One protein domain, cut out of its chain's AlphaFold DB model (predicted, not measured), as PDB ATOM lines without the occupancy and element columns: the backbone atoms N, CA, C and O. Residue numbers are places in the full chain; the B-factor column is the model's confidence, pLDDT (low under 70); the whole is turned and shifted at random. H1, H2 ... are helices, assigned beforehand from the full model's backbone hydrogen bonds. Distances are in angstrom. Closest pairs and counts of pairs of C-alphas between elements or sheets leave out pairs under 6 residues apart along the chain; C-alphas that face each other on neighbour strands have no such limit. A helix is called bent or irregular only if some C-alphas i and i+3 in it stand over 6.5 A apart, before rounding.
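This is residues 56 to 121 of the 125 residues of an uncharacterized protein of Trematosphaeria pertusa (UniProt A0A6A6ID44). What does the model look like at first sight? It is a sparse set of four helices with few contacts: the longest, H4, runs through the middle, the short H2 crosses its first half, and H1 and H3 lie at opposite ends of the longest axis. From H3 a long loop, residues 89 to 104, arches back to H4. What is it made of, and how large is it? The 66 printed residues, with the named helices H1, H2, H3 and H4 in that order and no named strand, are of the all-helix class. The whole is only just compact, close to loose, with a radius of gyration of the C-alphas of 12.7 A and spans of 37 by 31 by 18 A.

Where does the first helix lie? H1 is residues 56 to 65, 14.1 A from first to last C-alpha, and C-alpha 56 stands at (24.261, 34.851, -12.021). Which short helices follow? H2 is residues 71 to 78, 10.5 A long, and H3 is residues 81 to 88, 10.6 A long. H2 is irregular, with C-alphas 73 and 76 7.4 A apart. Where is the longest helix? H4 is residues 105 to 119, 21.3 A long, from C-alpha 105 at (11.699, 42.207, -4.875) to C-alpha 119 at (10.476, 34.552, -24.733).

Which helices touch? H2 and H4 touch, the same way at a steep tilt of 66 degrees, and their closest C-alphas, those of Tyr 74 and Met 108, are 5.0 A apart. H4 touches H2 with residues 107 to 112 alone. How do H1 and H3 stand to these two? H1 is close to H4 but not clearly touching, with the closest C-alphas, those of Arg 59 and Met 110, 7.0 A apart, opposite ways at a steep tilt of 65 degrees. H3 is close to H2 but not clearly touching and about perpendicular at 78 degrees, with the closest C-alphas, those of Ile 77 and Phe 83, 6.5 A apart. H1 and H3 are apart, as are H3 and H4. What do the backbone N and O atoms show? In H1, H3 and H4 every O i to N i+4 pair is within hydrogen-bond range, while in H2 1 of 4 is, beside 3 of 5 O i to N i+3 pairs.

How far does it reach, and is it cut? The two C-alphas farthest apart, those of Asp 65 and Asp 91, are 37.5 A apart, and the printed part has no cut. Which links are long? The link from H3 to H4 is long, with 16 residues, while those from H1 to H2 and from H2 to H3 are tight. Where is confidence low? The mean pLDDT of the printed part is 73.3, and residues 56 to 60, 62 to 72, 90 and 118 to 121 are under 70.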
ATOM      1  N   ARG A  56      24.522  36.260 -11.701       67.56
ATOM      2  CA  ARG A  56      24.261  34.851 -12.021       67.56
ATOM      3  C   ARG A  56      24.566  33.955 -10.829       67.56
ATOM      4  O   ARG A  56      23.753  33.095 -10.514       67.56
ATOM      5  N   GLU A  57      25.689  34.186 -10.154       67.38
ATOM      6  CA  GLU A  57      26.066  33.442  -8.947       67.38
ATOM      7  C   GLU A  57      25.116  33.754  -7.789       67.38
ATOM      8  O   GLU A  57      24.639  32.839  -7.120       67.38
ATOM      9  N   ASP A  58      24.757  35.030  -7.605       67.31
ATOM     10  CA  ASP A  58      23.757  35.439  -6.616       67.31
ATOM     11  C   ASP A  58      22.389  34.822  -6.912       67.31
ATOM     12  O   ASP A  58      21.713  34.345  -5.999       67.31
ATOM     13  N   ARG A  59      21.997  34.773  -8.191       66.00
ATOM     14  CA  ARG A  59      20.787  34.080  -8.637       66.00
ATOM     15  C   ARG A  59      20.832  32.598  -8.283       66.00
ATOM     16  O   ARG A  59      19.888  32.113  -7.670       66.00
ATOM     17  N   THR A  60      21.908  31.894  -8.621       68.50
ATOM     18  CA  THR A  60      22.044  30.462  -8.330       68.50
ATOM     19  C   THR A  60      22.048  30.190  -6.827       68.50
ATOM     20  O   THR A  60      21.346  29.286  -6.383       68.50
ATOM     21  N   ARG A  61      22.747  31.003  -6.024       71.31
ATOM     22  CA  ARG A  61      22.740  30.882  -4.558       71.31
ATOM     23  C   ARG A  61      21.341  31.105  -3.981       71.31
ATOM     24  O   ARG A  61      20.899  30.330  -3.145       71.31
ATOM     25  N   ILE A  62      20.620  32.131  -4.439       67.94
ATOM     26  CA  ILE A  62      19.254  32.421  -3.972       67.94
ATOM     27  C   ILE A  62      18.269  31.326  -4.404       67.94
ATOM     28  O   ILE A  62      17.388  30.977  -3.623       67.94
ATOM     29  N   GLU A  63      18.407  30.776  -5.612       66.88
ATOM     30  CA  GLU A  63      17.593  29.649  -6.099       66.88
ATOM     31  C   GLU A  63      17.862  28.349  -5.320       66.88
ATOM     32  O   GLU A  63      16.940  27.552  -5.152       66.88
ATOM     33  N   GLN A  64      19.094  28.143  -4.839       64.44
ATOM     34  CA  GLN A  64      19.494  26.980  -4.035       64.44
ATOM     35  C   GLN A  64      19.101  27.109  -2.556       64.44
ATOM     36  O   GLN A  64      18.626  26.138  -1.974       64.44
ATOM     37  N   ASP A  65      19.264  28.292  -1.954       63.50
ATOM     38  CA  ASP A  65      18.951  28.535  -0.536       63.50
ATOM     39  C   ASP A  65      17.444  28.675  -0.271       63.50
ATOM     40  O   ASP A  65      16.972  28.441   0.842       63.50
ATOM     41  N   LYS A  66      16.677  29.117  -1.272       59.22
ATOM     42  CA  LYS A  66      15.236  29.357  -1.157       59.22
ATOM     43  C   LYS A  66      14.510  28.433  -2.118       59.22
ATOM     44  O   LYS A  66      14.159  28.850  -3.217       59.22
ATOM     45  N   ASP A  67      14.345  27.186  -1.678       53.00
ATOM     46  CA  ASP A  67      13.534  26.116  -2.273       53.00
ATOM     47  C   ASP A  67      12.561  26.615  -3.359       53.00
ATOM     48  O   ASP A  67      11.455  27.067  -3.070       53.00
ATOM     49  N   ARG A  68      13.012  26.538  -4.620       59.53
ATOM     50  CA  ARG A  68      12.331  26.981  -5.849       59.53
ATOM     51  C   ARG A  68      11.905  28.452  -5.879       59.53
ATOM     52  O   ARG A  68      11.143  28.960  -5.066       59.53
ATOM     53  N   LEU A  69      12.263  29.093  -6.992       61.75
ATOM     54  CA  LEU A  69      11.683  30.352  -7.437       61.75
ATOM     55  C   LEU A  69      10.145  30.289  -7.318       61.75
ATOM     56  O   LEU A  69       9.475  29.562  -8.060       61.75
ATOM     57  N   LEU A  70       9.582  31.008  -6.345       67.06
ATOM     58  CA  LEU A  70       8.148  30.985  -6.090       67.06
ATOM     59  C   LEU A  70       7.465  31.717  -7.238       67.06
ATOM     60  O   LEU A  70       7.358  32.941  -7.229       67.06
ATOM     61  N   LYS A  71       6.978  30.962  -8.230       66.31
ATOM     62  CA  LYS A  71       6.202  31.503  -9.357       66.31
ATOM     63  C   LYS A  71       5.080  32.428  -8.877       66.31
ATOM     64  O   LYS A  71       4.802  33.441  -9.498       66.31
ATOM     65  N   GLN A  72       4.519  32.141  -7.705       67.81
ATOM     66  CA  GLN A  72       3.511  32.970  -7.044       67.81
ATOM     67  C   GLN A  72       3.991  34.385  -6.667       67.81
ATOM     68  O   GLN A  72       3.180  35.305  -6.665       67.81
ATOM     69  N   CYS A  73       5.282  34.601  -6.391       72.19
ATOM     70  CA  CYS A  73       5.818  35.918  -6.030       72.19
ATOM     71  C   CYS A  73       5.848  36.906  -7.204       72.19
ATOM     72  O   CYS A  73       5.864  38.113  -6.966       72.19
ATOM     73  N   TYR A  74       5.860  36.416  -8.447       75.19
ATOM     74  CA  TYR A  74       5.927  37.266  -9.638       75.19
ATOM     75  C   TYR A  74       4.796  37.032 -10.641       75.19
ATOM     76  O   TYR A  74       4.600  37.879 -11.495       75.19
ATOM     77  N   ALA A  75       4.018  35.949 -10.556       77.62
ATOM     78  CA  ALA A  75       2.969  35.652 -11.538       77.62
ATOM     79  C   ALA A  75       1.966  36.802 -11.718       77.62
ATOM     80  O   ALA A  75       1.577  37.093 -12.841       77.62
ATOM     81  N   TRP A  76       1.618  37.499 -10.632       82.75
ATOM     82  CA  TRP A  76       0.671  38.616 -10.663       82.75
ATOM     83  C   TRP A  76       1.103  39.754 -11.602       82.75
ATOM     84  O   TRP A  76       0.248  40.412 -12.183       82.75
ATOM     85  N   ILE A  77       2.412  39.981 -11.769       81.88
ATOM     86  CA  ILE A  77       2.923  41.058 -12.626       81.88
ATOM     87  C   ILE A  77       2.853  40.680 -14.105       81.88
ATOM     88  O   ILE A  77       2.831  41.559 -14.955       81.88
ATOM     89  N   LEU A  78       2.807  39.383 -14.429       81.38
ATOM     90  CA  LEU A  78       2.682  38.931 -15.813       81.38
ATOM     91  C   LEU A  78       1.297  39.265 -16.366       81.38
ATOM     92  O   LEU A  78       1.181  39.541 -17.552       81.38
ATOM     93  N   ASP A  79       0.278  39.299 -15.513       83.00
ATOM     94  CA  ASP A  79      -1.086  39.686 -15.881       83.00
ATOM     95  C   ASP A  79      -1.338  41.200 -15.722       83.00
ATOM     96  O   ASP A  79      -2.426  41.685 -16.033       83.00
ATOM     97  N   ASP A  80      -0.344  41.967 -15.256       85.12
ATOM     98  CA  ASP A  80      -0.481  43.410 -15.064       85.12
ATOM     99  C   ASP A  80      -0.556  44.148 -16.420       85.12
ATOM    100  O   ASP A  80       0.325  43.980 -17.275       85.12
ATOM    101  N   PRO A  81      -1.569  45.010 -16.642       82.56
ATOM    102  CA  PRO A  81      -1.712  45.749 -17.896       82.56
ATOM    103  C   PRO A  81      -0.519  46.659 -18.216       82.56
ATOM    104  O   PRO A  81      -0.172  46.828 -19.386       82.56
ATOM    105  N   GLY A  82       0.122  47.237 -17.196       83.69
ATOM    106  CA  GLY A  82       1.310  48.072 -17.360       83.69
ATOM    107  C   GLY A  82       2.514  47.252 -17.810       83.69
ATOM    108  O   GLY A  82       3.234  47.661 -18.724       83.69
ATOM    109  N   PHE A  83       2.691  46.060 -17.239       83.00
ATOM    110  CA  PHE A  83       3.719  45.116 -17.674       83.00
ATOM    111  C   PHE A  83       3.494  44.619 -19.109       83.00
ATOM    112  O   PHE A  83       4.429  44.605 -19.908       83.00
ATOM    113  N   GLN A  84       2.261  44.259 -19.471       82.75
ATOM    114  CA  GLN A  84       1.916  43.822 -20.829       82.75
ATOM    115  C   GLN A  84       2.135  44.930 -21.864       82.75
ATOM    116  O   GLN A  84       2.679  44.678 -22.943       82.75
ATOM    117  N   HIS A  85       1.772  46.171 -21.528       83.50
ATOM    118  CA  HIS A  85       2.047  47.330 -22.370       83.50
ATOM    119  C   HIS A  85       3.555  47.543 -22.554       83.50
ATOM    120  O   HIS A  85       4.020  47.653 -23.686       83.50
ATOM    121  N   TRP A  86       4.325  47.498 -21.461       85.44
ATOM    122  CA  TRP A  86       5.784  47.591 -21.496       85.44
ATOM    123  C   TRP A  86       6.429  46.496 -22.361       85.44
ATOM    124  O   TRP A  86       7.302  46.788 -23.171       85.44
ATOM    125  N   LYS A  87       5.967  45.246 -22.249       80.56
ATOM    126  CA  LYS A  87       6.511  44.109 -23.007       80.56
ATOM    127  C   LYS A  87       6.249  44.209 -24.515       80.56
ATOM    128  O   LYS A  87       7.041  43.710 -25.307       80.56
ATOM    129  N   THR A  88       5.120  44.793 -24.914       78.56
ATOM    130  CA  THR A  88       4.652  44.793 -26.312       78.56
ATOM    131  C   THR A  88       5.020  46.056 -27.088       78.56
ATOM    132  O   THR A  88       5.107  46.002 -28.314       78.56
ATOM    133  N   HIS A  89       5.240  47.187 -26.412       78.38
ATOM    134  CA  HIS A  89       5.462  48.479 -27.062       78.38
ATOM    135  C   HIS A  89       6.940  48.873 -27.055       78.38
ATOM    136  O   HIS A  89       7.559  49.030 -26.007       78.38
ATOM    137  N   VAL A  90       7.485  49.137 -28.243       67.31
ATOM    138  CA  VAL A  90       8.896  49.524 -28.450       67.31
ATOM    139  C   VAL A  90       9.241  50.875 -27.793       67.31
ATOM    140  O   VAL A  90      10.401  51.150 -27.468       67.31
ATOM    141  N   ASP A  91       8.230  51.711 -27.547       75.81
ATOM    142  CA  ASP A  91       8.382  53.027 -26.918       75.81
ATOM    143  C   ASP A  91       8.518  52.950 -25.387       75.81
ATOM    144  O   ASP A  91       9.067  53.858 -24.758       75.81
ATOM    145  N   ALA A  92       8.094  51.843 -24.772       71.56
ATOM    146  CA  ALA A  92       8.150  51.636 -23.333       71.56
ATOM    147  C   ALA A  92       9.465  50.941 -22.937       71.56
ATOM    148  O   ALA A  92       9.526  49.740 -22.715       71.56
ATOM    149  N   ARG A  93      10.559  51.706 -22.829       71.69
ATOM    150  CA  ARG A  93      11.894  51.149 -22.501       71.69
ATOM    151  C   ARG A  93      12.174  51.006 -21.005       71.69
ATOM    152  O   ARG A  93      13.215  50.471 -20.631       71.69
ATOM    153  N   LEU A  94      11.281  51.497 -20.148       80.56
ATOM    154  CA  LEU A  94      11.474  51.529 -18.700       80.56
ATOM    155  C   LEU A  94      10.260  50.937 -17.984       80.56
ATOM    156  O   LEU A  94       9.142  51.410 -18.170       80.56
ATOM    157  N   LEU A  95      10.506  49.946 -17.128       80.88
ATOM    158  CA  LEU A  95       9.516  49.372 -16.222       80.88
ATOM    159  C   LEU A  95       9.857  49.786 -14.788       80.88
ATOM    160  O   LEU A  95      10.917  49.436 -14.271       80.88
ATOM    161  N   TRP A  96       8.965  50.540 -14.144       80.62
ATOM    162  CA  TRP A  96       9.140  50.950 -12.752       80.62
ATOM    163  C   TRP A  96       8.465  49.958 -11.807       80.62
ATOM    164  O   TRP A  96       7.241  49.864 -11.758       80.62
ATOM    165  N   ILE A  97       9.270  49.253 -11.014       77.75
ATOM    166  CA  ILE A  97       8.797  48.300 -10.012       77.75
ATOM    167  C   ILE A  97       9.139  48.846  -8.628       77.75
ATOM    168  O   ILE A  97      10.311  48.982  -8.277       77.75
ATOM    169  N   LYS A  98       8.116  49.130  -7.820       77.94
ATOM    170  CA  LYS A  98       8.277  49.540  -6.421       77.94
ATOM    171  C   LYS A  98       7.725  48.455  -5.509       77.94
ATOM    172  O   LYS A  98       6.551  48.118  -5.604       77.94
ATOM    173  N   GLY A  99       8.551  47.955  -4.596       73.81
ATOM    174  CA  GLY A  99       8.109  47.037  -3.550       73.81
ATOM    175  C   GLY A  99       8.744  47.371  -2.210       73.81
ATOM    176  O   GLY A  99       9.855  47.903  -2.164       73.81
ATOM    177  N   ASP A 100       8.035  47.062  -1.127       75.62
ATOM    178  CA  ASP A 100       8.517  47.312   0.230       75.62
ATOM    179  C   ASP A 100       9.754  46.450   0.550       75.62
ATOM    180  O   ASP A 100       9.857  45.308   0.076       75.62
ATOM    181  N   PRO A 101      10.690  46.950   1.377       74.62
ATOM    182  CA  PRO A 101      11.836  46.168   1.828       74.62
ATOM    183  C   PRO A 101      11.402  44.817   2.418       74.62
ATOM    184  O   PRO A 101      10.462  44.741   3.203       74.62
ATOM    185  N   GLY A 102      12.085  43.737   2.033       71.38
ATOM    186  CA  GLY A 102      11.830  42.392   2.563       71.38
ATOM    187  C   GLY A 102      10.678  41.610   1.914       71.38
ATOM    188  O   GLY A 102      10.520  40.436   2.232       71.38
ATOM    189  N   LYS A 103       9.923  42.180   0.962       74.88
ATOM    190  CA  LYS A 103       8.794  41.484   0.300       74.88
ATOM    191  C   LYS A 103       9.159  40.637  -0.925       74.88
ATOM    192  O   LYS A 103       8.283  40.202  -1.662       74.88
ATOM    193  N   GLY A 104      10.448  40.377  -1.145       70.00
ATOM    194  CA  GLY A 104      10.890  39.492  -2.226       70.00
ATOM    195  C   GLY A 104      11.104  40.168  -3.584       70.00
ATOM    196  O   GLY A 104      11.093  39.474  -4.595       70.00
ATOM    197  N   ASN A 105      11.376  41.480  -3.631       78.44
ATOM    198  CA  ASN A 105      11.699  42.207  -4.875       78.44
ATOM    199  C   ASN A 105      12.795  41.519  -5.709       78.44
ATOM    200  O   ASN A 105      12.666  41.405  -6.925       78.44
ATOM    201  N   THR A 106      13.852  41.020  -5.060       77.12
ATOM    202  CA  THR A 106      14.937  40.286  -5.732       77.12
ATOM    203  C   THR A 106      14.425  39.008  -6.394       77.12
ATOM    204  O   THR A 106      14.727  38.751  -7.554       77.12
ATOM    205  N   MET A 107      13.589  38.239  -5.690       74.75
ATOM    206  CA  MET A 107      12.998  37.004  -6.214       74.75
ATOM    207  C   MET A 107      12.036  37.289  -7.373       74.75
ATOM    208  O   MET A 107      12.006  36.544  -8.351       74.75
ATOM    209  N   MET A 108      11.313  38.409  -7.307       77.75
ATOM    210  CA  MET A 108      10.448  38.865  -8.388       77.75
ATOM    211  C   MET A 108      11.238  39.262  -9.642       77.75
ATOM    212  O   MET A 108      10.891  38.824 -10.737       77.75
ATOM    213  N   MET A 109      12.329  40.024  -9.494       79.00
ATOM    214  CA  MET A 109      13.200  40.367 -10.626       79.00
ATOM    215  C   MET A 109      13.818  39.125 -11.272       79.00
ATOM    216  O   MET A 109      13.847  39.026 -12.496       79.00
ATOM    217  N   MET A 110      14.272  38.159 -10.473       77.69
ATOM    218  CA  MET A 110      14.824  36.905 -10.991       77.69
ATOM    219  C   MET A 110      13.800  36.118 -11.823       77.69
ATOM    220  O   MET A 110      14.154  35.597 -12.882       77.69
ATOM    221  N   GLY A 111      12.535  36.082 -11.389       77.12
ATOM    222  CA  GLY A 111      11.444  35.474 -12.153       77.12
ATOM    223  C   GLY A 111      11.124  36.198 -13.450       77.12
ATOM    224  O   GLY A 111      11.049  35.551 -14.491       77.12
ATOM    225  N   LEU A 112      11.047  37.532 -13.432       79.44
ATOM    226  CA  LEU A 112      10.888  38.320 -14.659       79.44
ATOM    227  C   LEU A 112      11.994  38.026 -15.673       79.44
ATOM    228  O   LEU A 112      11.708  37.783 -16.839       79.44
ATOM    229  N   ILE A 113      13.257  38.051 -15.231       79.44
ATOM    230  CA  ILE A 113      14.406  37.810 -16.109       79.44
ATOM    231  C   ILE A 113      14.309  36.414 -16.726       79.44
ATOM    232  O   ILE A 113      14.582  36.260 -17.913       79.44
ATOM    233  N   ALA A 114      13.905  35.402 -15.953       75.94
ATOM    234  CA  ALA A 114      13.721  34.048 -16.458       75.94
ATOM    235  C   ALA A 114      12.626  33.965 -17.539       75.94
ATOM    236  O   ALA A 114      12.876  33.386 -18.591       75.94
ATOM    237  N   GLU A 115      11.457  34.568 -17.309       77.12
ATOM    238  CA  GLU A 115      10.338  34.581 -18.269       77.12
ATOM    239  C   GLU A 115      10.687  35.355 -19.550       77.12
ATOM    240  O   GLU A 115      10.397  34.908 -20.660       77.12
ATOM    241  N   LEU A 116      11.355  36.505 -19.418       76.62
ATOM    242  CA  LEU A 116      11.791  37.311 -20.561       76.62
ATOM    243  C   LEU A 116      12.875  36.596 -21.376       76.62
ATOM    244  O   LEU A 116      12.812  36.595 -22.601       76.62
ATOM    245  N   SER A 117      13.809  35.913 -20.707       74.19
ATOM    246  CA  SER A 117      14.857  35.129 -21.378       74.19
ATOM    247  C   SER A 117      14.304  33.891 -22.098       74.19
ATOM    248  O   SER A 117      14.924  33.412 -23.040       74.19
ATOM    249  N   GLN A 118      13.155  33.353 -21.670       68.94
ATOM    250  CA  GLN A 118      12.471  32.248 -22.361       68.94
ATOM    251  C   GLN A 118      11.716  32.724 -23.613       68.94
ATOM    252  O   GLN A 118      11.642  31.988 -24.596       68.94
ATOM    253  N   GLY A 119      11.188  33.954 -23.599       58.69
ATOM    254  CA  GLY A 119      10.476  34.552 -24.733       58.69
ATOM    255  C   GLY A 119      11.344  34.795 -25.973       58.69
ATOM    256  O   GLY A 119      10.836  34.687 -27.086       58.69
ATOM    257  N   ASP A 120      12.646  35.042 -25.799       50.56
ATOM    258  CA  ASP A 120      13.590  35.270 -26.908       50.56
ATOM    259  C   ASP A 120      13.924  33.995 -27.703       50.56
ATOM    260  O   ASP A 120      14.291  34.067 -28.874       50.56
ATOM    261  N   VAL A 121      13.776  32.810 -27.105       47.69
ATOM    262  CA  VAL A 121      14.113  31.539 -27.773       47.69
ATOM    263  C   VAL A 121      12.975  31.062 -28.689       47.69
ATOM    264  O   VAL A 121      13.217  30.358 -29.664       47.69
TER     265      VAL A 121